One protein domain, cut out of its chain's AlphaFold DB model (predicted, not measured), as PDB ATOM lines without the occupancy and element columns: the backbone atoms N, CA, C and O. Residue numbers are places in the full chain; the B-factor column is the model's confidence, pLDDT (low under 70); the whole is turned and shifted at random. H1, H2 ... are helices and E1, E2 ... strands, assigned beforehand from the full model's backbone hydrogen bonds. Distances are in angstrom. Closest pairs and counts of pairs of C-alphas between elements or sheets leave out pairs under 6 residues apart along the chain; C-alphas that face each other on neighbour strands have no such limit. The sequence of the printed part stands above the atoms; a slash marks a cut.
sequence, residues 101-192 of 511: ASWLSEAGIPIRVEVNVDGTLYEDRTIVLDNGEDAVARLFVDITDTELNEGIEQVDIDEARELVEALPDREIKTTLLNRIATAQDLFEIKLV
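AT A GLANCE: This is residues 101 to 192 of the 511 residues of the protein "GRAM_POS_ANCHORING domain-containing protein" of Listeriaceae bacterium FSL A5-0209 (UniProt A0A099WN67). Helices H2, H3 and H4 form an up-and-down bundle, each running against the one before; from one end an arm reaches out with the short strands E1 and E2, and H1 stands free. The 92 printed residues, mostly helix, run H1 E1 E2 H2 H3 H4. The whole is loose, with radius of gyration of the C-alphas 16.0 A, spanning 53 by 31 by 21 A.

HOW THE PARTS SIT: E1, residues 115 to 117, and E2, residues 120 to 122, meet only at a point. H2, residues 127 to 139, and H3, residues 154 to 165, form a hairpin and touch, closest at C-alphas Ala 135 and Ala 160, 5.1 A, at a shallow tilt of 30 degrees. H3 and H4, residues 171 to 192, form another, closest at C-alphas Val 164 and Lys 173, 6.4 A. H4 touches H2 with residues 176 to 183 alone. Every O i to N i+4 pair is within hydrogen-bond range in H3, H4 and H1, residues 101 to 106; in H2, 8 of 9.

IN THESE COORDINATES: H4 spans 32.3 A, H2 19.4 A. C-alpha 101 is at (-57.579, -13.400, 13.048), C-alpha 192 at (-14.389, -9.038, 3.967).

THE WHOLE: The printed part has no cut. The H2 to H3 link is long. Residues 101 to 131 have pLDDT under 70.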
ATOM      1  N   ALA A 101     -58.997 -13.034  13.046       36.91
ATOM      2  CA  ALA A 101     -57.579 -13.400  13.048       36.91
ATOM      3  C   ALA A 101     -56.732 -12.395  13.853       36.91
ATOM      4  O   ALA A 101     -55.868 -12.796  14.633       36.91
ATOM      5  N   SER A 102     -57.042 -11.099  13.725       36.88
ATOM      6  CA  SER A 102     -56.365 -10.034  14.473       36.88
ATOM      7  C   SER A 102     -56.660 -10.111  15.977       36.88
ATOM      8  O   SER A 102     -55.740 -10.026  16.786       36.88
ATOM      9  N   TRP A 103     -57.918 -10.355  16.367       37.22
ATOM     10  CA  TRP A 103     -58.306 -10.498  17.777       37.22
ATOM     11  C   TRP A 103     -57.673 -11.724  18.459       37.22
ATOM     12  O   TRP A 103     -57.283 -11.655  19.625       37.22
ATOM     13  N   LEU A 104     -57.532 -12.841  17.738       38.09
ATOM     14  CA  LEU A 104     -56.937 -14.074  18.271       38.09
ATOM     15  C   LEU A 104     -55.411 -13.973  18.434       38.09
ATOM     16  O   LEU A 104     -54.874 -14.487  19.416       38.09
ATOM     17  N   SER A 105     -54.727 -13.260  17.531       39.00
ATOM     18  CA  SER A 105     -53.288 -12.977  17.634       39.00
ATOM     19  C   SER A 105     -52.953 -12.052  18.810       39.00
ATOM     20  O   SER A 105     -51.941 -12.246  19.479       39.00
ATOM     21  N   GLU A 106     -53.794 -11.051  19.084       33.56
ATOM     22  CA  GLU A 106     -53.564 -10.041  20.131       33.56
ATOM     23  C   GLU A 106     -53.835 -10.585  21.551       33.56
ATOM     24  O   GLU A 106     -53.327 -10.061  22.541       33.56
ATOM     25  N   ALA A 107     -54.592 -11.684  21.657       31.05
ATOM     26  CA  ALA A 107     -54.926 -12.347  22.918       31.05
ATOM     27  C   ALA A 107     -53.898 -13.407  23.379       31.05
ATOM     28  O   ALA A 107     -54.055 -13.958  24.470       31.05
ATOM     29  N   GLY A 108     -52.867 -13.713  22.578       28.67
ATOM     30  CA  GLY A 108     -51.836 -14.705  22.921       28.67
ATOM     31  C   GLY A 108     -52.369 -16.135  23.112       28.67
ATOM     32  O   GLY A 108     -51.766 -16.922  23.841       28.67
ATOM     33  N   ILE A 109     -53.516 -16.468  22.507       31.91
ATOM     34  CA  ILE A 109     -54.147 -17.788  22.619       31.91
ATOM     35  C   ILE A 109     -53.577 -18.688  21.508       31.91
ATOM     36  O   ILE A 109     -53.799 -18.387  20.336       31.91
ATOM     37  N   PRO A 110     -52.863 -19.785  21.828       30.52
ATOM     38  CA  PRO A 110     -52.357 -20.701  20.808       30.52
ATOM     39  C   PRO A 110     -53.525 -21.390  20.087       30.52
ATOM     40  O   PRO A 110     -54.408 -21.968  20.723       30.52
ATOM     41  N   ILE A 111     -53.535 -21.321  18.755       33.69
ATOM     42  CA  ILE A 111     -54.528 -21.984  17.902       33.69
ATOM     43  C   ILE A 111     -53.931 -23.313  17.444       33.69
ATOM     44  O   ILE A 111     -52.899 -23.316  16.786       33.69
ATOM     45  N   ARG A 112     -54.590 -24.432  17.749       32.34
ATOM     46  CA  ARG A 112     -54.224 -25.755  17.226       32.34
ATOM     47  C   ARG A 112     -55.186 -26.100  16.085       32.34
ATOM     48  O   ARG A 112     -56.384 -26.265  16.326       32.34
ATOM     49  N   VAL A 113     -54.690 -26.169  14.847       33.53
ATOM     50  CA  VAL A 113     -55.494 -26.564  13.674       33.53
ATOM     51  C   VAL A 113     -55.201 -28.024  13.340       33.53
ATOM     52  O   VAL A 113     -54.138 -28.360  12.824       33.53
ATOM     53  N   GLU A 114     -56.151 -28.910  13.631       32.97
ATOM     54  CA  GLU A 114     -56.053 -30.329  13.287       32.97
ATOM     55  C   GLU A 114     -56.677 -30.580  11.910       32.97
ATOM     56  O   GLU A 114     -57.890 -30.458  11.727       32.97
ATOM     57  N   VAL A 115     -55.849 -30.945  10.925       33.44
ATOM     58  CA  VAL A 115     -56.316 -31.338   9.589       33.44
ATOM     59  C   VAL A 115     -56.332 -32.860   9.507       33.44
ATOM     60  O   VAL A 115     -55.285 -33.507   9.506       33.44
ATOM     61  N   ASN A 116     -57.530 -33.438   9.442       31.77
ATOM     62  CA  ASN A 116     -57.726 -34.880   9.344       31.77
ATOM     63  C   ASN A 116     -57.904 -35.260   7.869       31.77
ATOM     64  O   ASN A 116     -58.950 -34.984   7.281       31.77
ATOM     65  N   VAL A 117     -56.877 -35.863   7.270       29.95
ATOM     66  CA  VAL A 117     -56.991 -36.514   5.959       29.95
ATOM     67  C   VAL A 117     -56.779 -38.006   6.196       29.95
ATOM     68  O   VAL A 117     -55.741 -38.428   6.703       29.95
ATOM     69  N   ASP A 118     -57.814 -38.788   5.906       30.33
ATOM     70  CA  ASP A 118     -57.805 -40.255   5.868       30.33
ATOM     71  C   ASP A 118     -57.376 -40.969   7.170       30.33
ATOM     72  O   ASP A 118     -56.816 -42.065   7.146       30.33
ATOM     73  N   GLY A 119     -57.668 -40.374   8.332       35.09
ATOM     74  CA  GLY A 119     -57.480 -41.015   9.640       35.09
ATOM     75  C   GLY A 119     -56.049 -40.982  10.179       35.09
ATOM     76  O   GLY A 119     -55.758 -41.657  11.168       35.09
ATOM     77  N   THR A 120     -55.161 -40.187   9.575       30.52
ATOM     78  CA  THR A 120     -53.821 -39.931  10.118       30.52
ATOM     79  C   THR A 120     -53.790 -38.551  10.776       30.52
ATOM     80  O   THR A 120     -54.064 -37.543  10.129       30.52
ATOM     81  N   LEU A 121     -53.457 -38.507  12.069       31.81
ATOM     82  CA  LEU A 121     -53.314 -37.262  12.825       31.81
ATOM     83  C   LEU A 121     -52.066 -36.525  12.322       31.81
ATOM     84  O   LEU A 121     -50.943 -36.999  12.494       31.81
ATOM     85  N   TYR A 122     -52.253 -35.385  11.664       35.22
ATOM     86  CA  TYR A 122     -51.150 -34.518  11.282       35.22
ATOM     87  C   TYR A 122     -51.032 -33.408  12.320       35.22
ATOM     88  O   TYR A 122     -51.863 -32.504  12.346       35.22
ATOM     89  N   GLU A 123     -50.022 -33.496  13.191       31.42
ATOM     90  CA  GLU A 123     -49.707 -32.398  14.105       31.42
ATOM     91  C   GLU A 123     -49.428 -31.114  13.316       31.42
ATOM     92  O   GLU A 123     -48.755 -31.134  12.278       31.42
ATOM     93  N   ASP A 124     -50.038 -30.050  13.836       40.62
ATOM     94  CA  ASP A 124     -49.900 -28.620  13.566       40.62
ATOM     95  C   ASP A 124     -48.817 -28.249  12.539       40.62
ATOM     96  O   ASP A 124     -47.658 -27.972  12.846       40.62
ATOM     97  N   ARG A 125     -49.207 -28.332  11.267       39.06
ATOM     98  CA  ARG A 125     -48.302 -28.299  10.113       39.06
ATOM     99  C   ARG A 125     -48.190 -26.910   9.485       39.06
ATOM    100  O   ARG A 125     -47.342 -26.728   8.620       39.06
ATOM    101  N   THR A 126     -49.042 -25.965   9.878       34.00
ATOM    102  CA  THR A 126     -49.194 -24.672   9.193       34.00
ATOM    103  C   THR A 126     -48.426 -23.552   9.900       34.00
ATOM    104  O   THR A 126     -47.787 -22.763   9.226       34.00
ATOM    105  N   ILE A 127     -48.354 -23.538  11.237       36.31
ATOM    106  CA  ILE A 127     -47.693 -22.451  11.994       36.31
ATOM    107  C   ILE A 127     -46.155 -22.553  11.954       36.31
ATOM    108  O   ILE A 127     -45.452 -21.547  11.967       36.31
ATOM    109  N   VAL A 128     -45.604 -23.769  11.891       33.88
ATOM    110  CA  VAL A 128     -44.146 -23.995  11.927       33.88
ATOM    111  C   VAL A 128     -43.483 -23.760  10.559       33.88
ATOM    112  O   VAL A 128     -42.338 -23.321  10.509       33.88
ATOM    113  N   LEU A 129     -44.200 -24.008   9.453       40.09
ATOM    114  CA  LEU A 129     -43.712 -23.713   8.096       40.09
ATOM    115  C   LEU A 129     -43.659 -22.199   7.837       40.09
ATOM    116  O   LEU A 129     -42.644 -21.723   7.333       40.09
ATOM    117  N   ASP A 130     -44.685 -21.459   8.273       54.78
ATOM    118  CA  ASP A 130     -44.747 -20.000   8.123       54.78
ATOM    119  C   ASP A 130     -43.576 -19.313   8.861       54.78
ATOM    120  O   ASP A 130     -42.936 -18.419   8.315       54.78
ATOM    121  N   ASN A 131     -43.191 -19.800  10.048       65.25
ATOM    122  CA  ASN A 131     -42.096 -19.207  10.829       65.25
ATOM    123  C   ASN A 131     -40.699 -19.395  10.203       65.25
ATOM    124  O   ASN A 131     -39.873 -18.487  10.278       65.25
ATOM    125  N   GLY A 132     -40.410 -20.561   9.611       71.81
ATOM    126  CA  GLY A 132     -39.104 -20.838   8.997       71.81
ATOM    127  C   GLY A 132     -38.919 -20.136   7.649       71.81
ATOM    128  O   GLY A 132     -37.849 -19.599   7.367       71.81
ATOM    129  N   GLU A 133     -39.967 -20.100   6.823       81.00
ATOM    130  CA  GLU A 133     -39.947 -19.382   5.544       81.00
ATOM    131  C   GLU A 133     -39.850 -17.865   5.747       81.00
ATOM    132  O   GLU A 133     -39.037 -17.219   5.079       81.00
ATOM    133  N   ASP A 134     -40.601 -17.314   6.706       82.56
ATOM    134  CA  ASP A 134     -40.551 -15.892   7.050       82.56
ATOM    135  C   ASP A 134     -39.183 -15.481   7.604       82.56
ATOM    136  O   ASP A 134     -38.681 -14.408   7.261       82.56
ATOM    137  N   ALA A 135     -38.557 -16.319   8.439       85.19
ATOM    138  CA  ALA A 135     -37.226 -16.046   8.980       85.19
ATOM    139  C   ALA A 135     -36.173 -15.953   7.867       85.19
ATOM    140  O   ALA A 135     -35.430 -14.977   7.806       85.19
ATOM    141  N   VAL A 136     -36.168 -16.908   6.928       90.75
ATOM    142  CA  VAL A 136     -35.256 -16.870   5.772       90.75
ATOM    143  C   VAL A 136     -35.570 -15.692   4.853       90.75
ATOM    144  O   VAL A 136     -34.653 -15.037   4.371       90.75
ATOM    145  N   ALA A 137     -36.848 -15.379   4.619       86.69
ATOM    146  CA  ALA A 137     -37.235 -14.246   3.780       86.69
ATOM    147  C   ALA A 137     -36.763 -12.894   4.342       86.69
ATOM    148  O   ALA A 137     -36.439 -12.004   3.564       86.69
ATOM    149  N   ARG A 138     -36.682 -12.741   5.672       88.38
ATOM    150  CA  ARG A 138     -36.197 -11.509   6.323       88.38
ATOM    151  C   ARG A 138     -34.698 -11.268   6.156       88.38
ATOM    152  O   ARG A 138     -34.288 -10.110   6.245       88.38
ATOM    153  N   LEU A 139     -33.908 -12.320   5.908       91.50
ATOM    154  CA  LEU A 139     -32.464 -12.201   5.678       91.50
ATOM    155  C   LEU A 139     -32.147 -11.442   4.388       91.50
ATOM    156  O   LEU A 139     -31.110 -10.792   4.300       91.50
ATOM    157  N   PHE A 140     -33.034 -11.503   3.397       93.06
ATOM    158  CA  PHE A 140     -32.808 -10.952   2.066       93.06
ATOM    159  C   PHE A 140     -33.661  -9.712   1.803       93.06
ATOM    160  O   PHE A 140     -34.732  -9.527   2.378       93.06
ATOM    161  N   VAL A 141     -33.188  -8.860   0.892       86.12
ATOM    162  CA  VAL A 141     -33.959  -7.700   0.411       86.12
ATOM    163  C   VAL A 141     -35.186  -8.148  -0.390       86.12
ATOM    164  O   VAL A 141     -36.252  -7.535  -0.306       86.12
ATOM    165  N   ASP A 142     -35.044  -9.217  -1.175       81.69
ATOM    166  CA  ASP A 142     -36.108  -9.768  -2.003       81.69
ATOM    167  C   ASP A 142     -35.954 -11.288  -2.215       81.69
ATOM    168  O   ASP A 142     -35.068 -11.944  -1.676       81.69
ATOM    169  N   ILE A 143     -36.855 -11.857  -3.018       79.69
ATOM    170  CA  ILE A 143     -36.931 -13.296  -3.307       79.69
ATOM    171  C   ILE A 143     -35.811 -13.830  -4.217       79.69
ATOM    172  O   ILE A 143     -35.826 -15.012  -4.554       79.69
ATOM    173  N   THR A 144     -34.913 -12.973  -4.711       84.69
ATOM    174  CA  THR A 144     -33.823 -13.375  -5.615       84.69
ATOM    175  C   THR A 144     -32.579 -13.844  -4.868       84.69
ATOM    176  O   THR A 144     -31.690 -14.416  -5.495       84.69
ATOM    177  N   ASP A 145     -32.538 -13.640  -3.546       89.31
ATOM    178  CA  ASP A 145     -31.457 -14.046  -2.645       89.31
ATOM    179  C   ASP A 145     -30.067 -13.507  -3.057       89.31
ATOM    180  O   ASP A 145     -29.039 -14.131  -2.798       89.31
ATOM    181  N   THR A 146     -30.014 -12.344  -3.724       91.25
ATOM    182  CA  THR A 146     -28.751 -11.737  -4.190       91.25
ATOM    183  C   THR A 146     -28.143 -10.730  -3.219       91.25
ATOM    184  O   THR A 146     -26.971 -10.391  -3.357       91.25
ATOM    185  N   GLU A 147     -28.928 -10.213  -2.277       91.56
ATOM    186  CA  GLU A 147     -28.509  -9.167  -1.343       91.56
ATOM    187  C   GLU A 147     -29.161  -9.378   0.027       91.56
ATOM    188  O   GLU A 147     -30.363  -9.650   0.122       91.56
ATOM    189  N   LEU A 148     -28.359  -9.238   1.085       92.62
ATOM    190  CA  LEU A 148     -28.844  -9.262   2.460       92.62
ATOM    191  C   LEU A 148     -29.537  -7.955   2.821       92.62
ATOM    192  O   LEU A 148     -29.112  -6.875   2.414       92.62
ATOM    193  N   ASN A 149     -30.554  -8.054   3.664       89.19
ATOM    194  CA  ASN A 149     -31.212  -6.887   4.223       89.19
ATOM    195  C   ASN A 149     -30.239  -6.049   5.086       89.19
ATOM    196  O   ASN A 149     -29.217  -6.536   5.588       89.19
ATOM    197  N   GLU A 150     -30.527  -4.758   5.257       86.75
ATOM    198  CA  GLU A 150     -29.699  -3.890   6.100       86.75
ATOM    199  C   GLU A 150     -29.776  -4.319   7.571       86.75
ATOM    200  O   GLU A 150     -30.851  -4.585   8.100       86.75
ATOM    201  N   GLY A 151     -28.625  -4.342   8.249       84.38
ATOM    202  CA  GLY A 151     -28.550  -4.662   9.676       84.38
ATOM    203  C   GLY A 151     -28.575  -6.151  10.020       84.38
ATOM    204  O   GLY A 151     -28.552  -6.450  11.205       84.38
ATOM    205  N   ILE A 152     -28.578  -7.056   9.033       89.94
ATOM    206  CA  ILE A 152     -28.410  -8.494   9.288       89.94
ATOM    207  C   ILE A 152     -27.060  -8.750   9.961       89.94
ATOM    208  O   ILE A 152     -26.009  -8.382   9.426       89.94
ATOM    209  N   GLU A 153     -27.113  -9.394  11.120       90.50
ATOM    210  CA  GLU A 153     -25.988  -9.893  11.898       90.50
ATOM    211  C   GLU A 153     -25.914 -11.428  11.803       90.50
ATOM    212  O   GLU A 153     -26.869 -12.100  11.412       90.50
ATOM    213  N   GLN A 154     -24.782 -12.019  12.203       90.69
ATOM    214  CA  GLN A 154     -24.620 -13.481  12.206       90.69
ATOM    215  C   GLN A 154     -25.703 -14.180  13.050       90.69
ATOM    216  O   GLN A 154     -26.146 -15.268  12.699       90.69
ATOM    217  N   VAL A 155     -26.170 -13.533  14.125       90.19
ATOM    218  CA  VAL A 155     -27.231 -14.068  14.990       90.19
ATOM    219  C   VAL A 155     -28.561 -14.243  14.253       90.19
ATOM    220  O   VAL A 155     -29.256 -15.221  14.511       90.19
ATOM    221  N   ASP A 156     -28.891 -13.369  13.298       90.56
ATOM    222  CA  ASP A 156     -30.132 -13.475  12.522       90.56
ATOM    223  C   ASP A 156     -30.084 -14.684  11.576       90.56
ATOM    224  O   ASP A 156     -31.072 -15.400  11.392       90.56
ATOM    225  N   ILE A 157     -28.909 -14.937  10.988       93.94
ATOM    226  CA  ILE A 157     -28.667 -16.093  10.116       93.94
ATOM    227  C   ILE A 157     -28.718 -17.388  10.935       93.94
ATOM    228  O   ILE A 157     -29.342 -18.363  10.509       93.94
ATOM    229  N   ASP A 158     -28.108 -17.387  12.124       93.44
ATOM    230  CA  ASP A 158     -28.117 -18.523  13.046       93.44
ATOM    231  C   ASP A 158     -29.539 -18.829  13.557       93.44
ATOM    232  O   ASP A 158     -29.937 -19.995  13.591       93.44
ATOM    233  N   GLU A 159     -30.343 -17.805  13.871       88.62
ATOM    234  CA  GLU A 159     -31.748 -17.956  14.279       88.62
ATOM    235  C   GLU A 159     -32.604 -18.538  13.143       88.62
ATOM    236  O   GLU A 159     -33.343 -19.509  13.341       88.62
ATOM    237  N   ALA A 160     -32.476 -18.005  11.921       90.56
ATOM    238  CA  ALA A 160     -33.176 -18.546  10.756       90.56
ATOM    239  C   ALA A 160     -32.786 -20.011  10.499       90.56
ATOM    240  O   ALA A 160     -33.636 -20.845  10.170       90.56
ATOM    241  N   ARG A 161     -31.506 -20.342  10.694       93.69
ATOM    242  CA  ARG A 161     -31.004 -21.709  10.584       93.69
ATOM    243  C   ARG A 161     -31.615 -22.635  11.624       93.69
ATOM    244  O   ARG A 161     -32.078 -23.710  11.248       93.69
ATOM    245  N   GLU A 162     -31.654 -22.226  12.887       90.56
ATOM    246  CA  GLU A 162     -32.247 -23.013  13.971       90.56
ATOM    247  C   GLU A 162     -33.728 -23.327  13.686       90.56
ATOM    248  O   GLU A 162     -34.157 -24.484  13.783       90.56
ATOM    249  N   LEU A 163     -34.492 -22.325  13.235       85.31
ATOM    250  CA  LEU A 163     -35.902 -22.486  12.868       85.31
ATOM    251  C   LEU A 163     -36.099 -23.458  11.694       85.31
ATOM    252  O   LEU A 163     -36.996 -24.303  11.731       85.31
ATOM    253  N   VAL A 164     -35.255 -23.377  10.660       88.62
ATOM    254  CA  VAL A 164     -35.328 -24.276   9.496       88.62
ATOM    255  C   VAL A 164     -34.867 -25.698   9.844       88.62
ATOM    256  O   VAL A 164     -35.440 -26.674   9.350       88.62
ATOM    257  N   GLU A 165     -33.866 -25.858  10.711       87.81
ATOM    258  CA  GLU A 165     -33.384 -27.171  11.158       87.81
ATOM    259  C   GLU A 165     -34.445 -27.937  11.965       87.81
ATOM    260  O   GLU A 165     -34.535 -29.165  11.834       87.81
ATOM    261  N   ALA A 166     -35.309 -27.224  12.700       83.56
ATOM    262  CA  ALA A 166     -36.447 -27.783  13.432       83.56
ATOM    263  C   ALA A 166     -37.594 -28.293  12.530       83.56
ATOM    264  O   ALA A 166     -38.478 -29.016  13.005       83.56
ATOM    265  N   LEU A 167     -37.594 -27.962  11.231       78.25
ATOM    266  CA  LEU A 167     -38.619 -28.429  10.293       78.25
ATOM    267  C   LEU A 167     -38.516 -29.947  10.043       78.25
ATOM    268  O   LEU A 167     -37.410 -30.498   9.970       78.25
ATOM    269  N   PRO A 168     -39.646 -30.649   9.833       75.56
ATOM    270  CA  PRO A 168     -39.629 -32.049   9.417       75.56
ATOM    271  C   PRO A 168     -38.970 -32.206   8.041       75.56
ATOM    272  O   PRO A 168     -39.148 -31.366   7.158       75.56
ATOM    273  N   ASP A 169     -38.246 -33.309   7.839       73.25
ATOM    274  CA  ASP A 169     -37.471 -33.534   6.615       73.25
ATOM    275  C   ASP A 169     -38.373 -33.614   5.374       73.25
ATOM    276  O   ASP A 169     -39.173 -34.537   5.194       73.25
ATOM    277  N   ARG A 170     -38.246 -32.589   4.525       74.06
ATOM    278  CA  ARG A 170     -39.008 -32.359   3.293       74.06
ATOM    279  C   ARG A 170     -38.149 -31.594   2.291       74.06
ATOM    280  O   ARG A 170     -37.195 -30.925   2.673       74.06
ATOM    281  N   GLU A 171     -38.557 -31.609   1.025       75.38
ATOM    282  CA  GLU A 171     -37.894 -30.874  -0.064       75.38
ATOM    283  C   GLU A 171     -37.752 -29.364   0.223       75.38
ATOM    284  O   GLU A 171     -36.734 -28.747  -0.098       75.38
ATOM    285  N   ILE A 172     -38.733 -28.775   0.915       77.38
ATOM    286  CA  ILE A 172     -38.716 -27.351   1.270       77.38
ATOM    287  C   ILE A 172     -37.629 -26.998   2.291       77.38
ATOM    288  O   ILE A 172     -36.984 -25.963   2.161       77.38
ATOM    289  N   LYS A 173     -37.341 -27.896   3.245       83.56
ATOM    290  CA  LYS A 173     -36.269 -27.716   4.233       83.56
ATOM    291  C   LYS A 173     -34.914 -27.610   3.542       83.56
ATOM    292  O   LYS A 173     -34.138 -26.712   3.841       83.56
ATOM    293  N   THR A 174     -34.651 -28.482   2.568       87.94
ATOM    294  CA  THR A 174     -33.424 -28.425   1.762       87.94
ATOM    295  C   THR A 174     -33.315 -27.110   0.993       87.94
ATOM    296  O   THR A 174     -32.238 -26.524   0.936       87.94
ATOM    297  N   THR A 175     -34.427 -26.619   0.441       89.06
ATOM    298  CA  THR A 175     -34.455 -25.332  -0.268       89.06
ATOM    299  C   THR A 175     -34.117 -24.171   0.669       89.06
ATOM    300  O   THR A 175     -33.248 -23.369   0.346       89.06
ATOM    301  N   LEU A 176     -34.734 -24.106   1.852       90.31
ATOM    302  CA  LEU A 176     -34.475 -23.054   2.840       90.31
ATOM    303  C   LEU A 176     -33.049 -23.101   3.401       90.31
ATOM    304  O   LEU A 176     -32.418 -22.057   3.525       90.31
ATOM    305  N   LEU A 177     -32.502 -24.293   3.661       93.62
ATOM    306  CA  LEU A 177     -31.105 -24.448   4.088       93.62
ATOM    307  C   LEU A 177     -30.115 -23.962   3.020       93.62
ATOM    308  O   LEU A 177     -29.115 -23.340   3.366       93.62
ATOM    309  N   ASN A 178     -30.396 -24.197   1.734       93.94
ATOM    310  CA  ASN A 178     -29.567 -23.659   0.651       93.94
ATOM    311  C   ASN A 178     -29.624 -22.128   0.604       93.94
ATOM    312  O   ASN A 178     -28.593 -21.491   0.416       93.94
ATOM    313  N   ARG A 179     -30.806 -21.535   0.817       95.44
ATOM    314  CA  ARG A 179     -30.958 -20.073   0.901       95.44
ATOM    315  C   ARG A 179     -30.199 -19.504   2.101       95.44
ATOM    316  O   ARG A 179     -29.478 -18.532   1.946       95.44
ATOM    317  N   ILE A 180     -30.263 -20.147   3.268       96.19
ATOM    318  CA  ILE A 180     -29.454 -19.762   4.440       96.19
ATOM    319  C   ILE A 180     -27.954 -19.853   4.135       96.19
ATOM    320  O   ILE A 180     -27.206 -18.962   4.520       96.19
ATOM    321  N   ALA A 181     -27.505 -20.883   3.412       96.12
ATOM    322  CA  ALA A 181     -26.109 -20.971   2.983       96.12
ATOM    323  C   ALA A 181     -25.720 -19.796   2.067       96.12
ATOM    324  O   ALA A 181     -24.660 -19.212   2.247       96.12
ATOM    325  N   THR A 182     -26.601 -19.381   1.150       95.31
ATOM    326  CA  THR A 182     -26.396 -18.161   0.351       95.31
ATOM    327  C   THR A 182     -26.340 -16.900   1.218       95.31
ATOM    328  O   THR A 182     -25.488 -16.046   0.986       95.31
ATOM    329  N   ALA A 183     -27.194 -16.781   2.240       95.44
ATOM    330  CA  ALA A 183     -27.141 -15.664   3.183       95.44
ATOM    331  C   ALA A 183     -25.798 -15.621   3.931       95.44
ATOM    332  O   ALA A 183     -25.203 -14.553   4.058       95.44
ATOM    333  N   GLN A 184     -25.303 -16.782   4.368       96.31
ATOM    334  CA  GLN A 184     -23.997 -16.924   5.010       96.31
ATOM    335  C   GLN A 184     -22.861 -16.478   4.076       96.31
ATOM    336  O   GLN A 184     -22.041 -15.654   4.474       96.31
ATOM    337  N   ASP A 185     -22.851 -16.952   2.825       95.94
ATOM    338  CA  ASP A 185     -21.840 -16.573   1.830       95.94
ATOM    339  C   ASP A 185     -21.833 -15.051   1.583       95.94
ATOM    340  O   ASP A 185     -20.775 -14.419   1.553       95.94
ATOM    341  N   LEU A 186     -23.012 -14.432   1.443       94.69
ATOM    342  CA  LEU A 186     -23.139 -12.980   1.266       94.69
ATOM    343  C   LEU A 186     -22.679 -12.194   2.501       94.69
ATOM    344  O   LEU A 186     -22.065 -11.133   2.362       94.69
ATOM    345  N   PHE A 187     -22.964 -12.699   3.702       93.88
ATOM    346  CA  PHE A 187     -22.536 -12.074   4.951       93.88
ATOM    347  C   PHE A 187     -21.010 -12.088   5.079       93.88
ATOM    348  O   PHE A 187     -20.403 -11.063   5.393       93.88
ATOM    349  N   GLU A 188     -20.380 -13.221   4.760       92.69
ATOM    350  CA  GLU A 188     -18.923 -13.359   4.751       92.69
ATOM    351  C   GLU A 188     -18.265 -12.429   3.723       92.69
ATOM    352  O   GLU A 188     -17.276 -11.767   4.046       92.69
ATOM    353  N   ILE A 189     -18.841 -12.300   2.520       93.62
ATOM    354  CA  ILE A 189     -18.373 -11.342   1.503       93.62
ATOM    355  C   ILE A 189     -18.425  -9.907   2.043       93.62
ATOM    356  O   ILE A 189     -17.415  -9.201   2.010       93.62
ATOM    357  N   LYS A 190     -19.570  -9.491   2.598       91.19
ATOM    358  CA  LYS A 190     -19.756  -8.142   3.155       91.19
ATOM    359  C   LYS A 190     -18.782  -7.853   4.298       91.19
ATOM    360  O   LYS A 190     -18.286  -6.734   4.429       91.19
ATOM    361  N   LEU A 191     -18.487  -8.858   5.123       91.12
ATOM    362  CA  LEU A 191     -17.520  -8.731   6.206       91.12
ATOM    363  C   LEU A 191     -16.094  -8.508   5.678       91.12
ATOM    364  O   LEU A 191     -15.371  -7.666   6.215       91.12
ATOM    365  N   VAL A 192     -15.696  -9.224   4.623       92.12
ATOM    366  CA  VAL A 192     -14.389  -9.038   3.967       92.12
ATOM    367  C   VAL A 192     -14.271  -7.638   3.358       92.12
ATOM    368  O   VAL A 192     -13.237  -6.990   3.526       92.12
TER     369      VAL A 192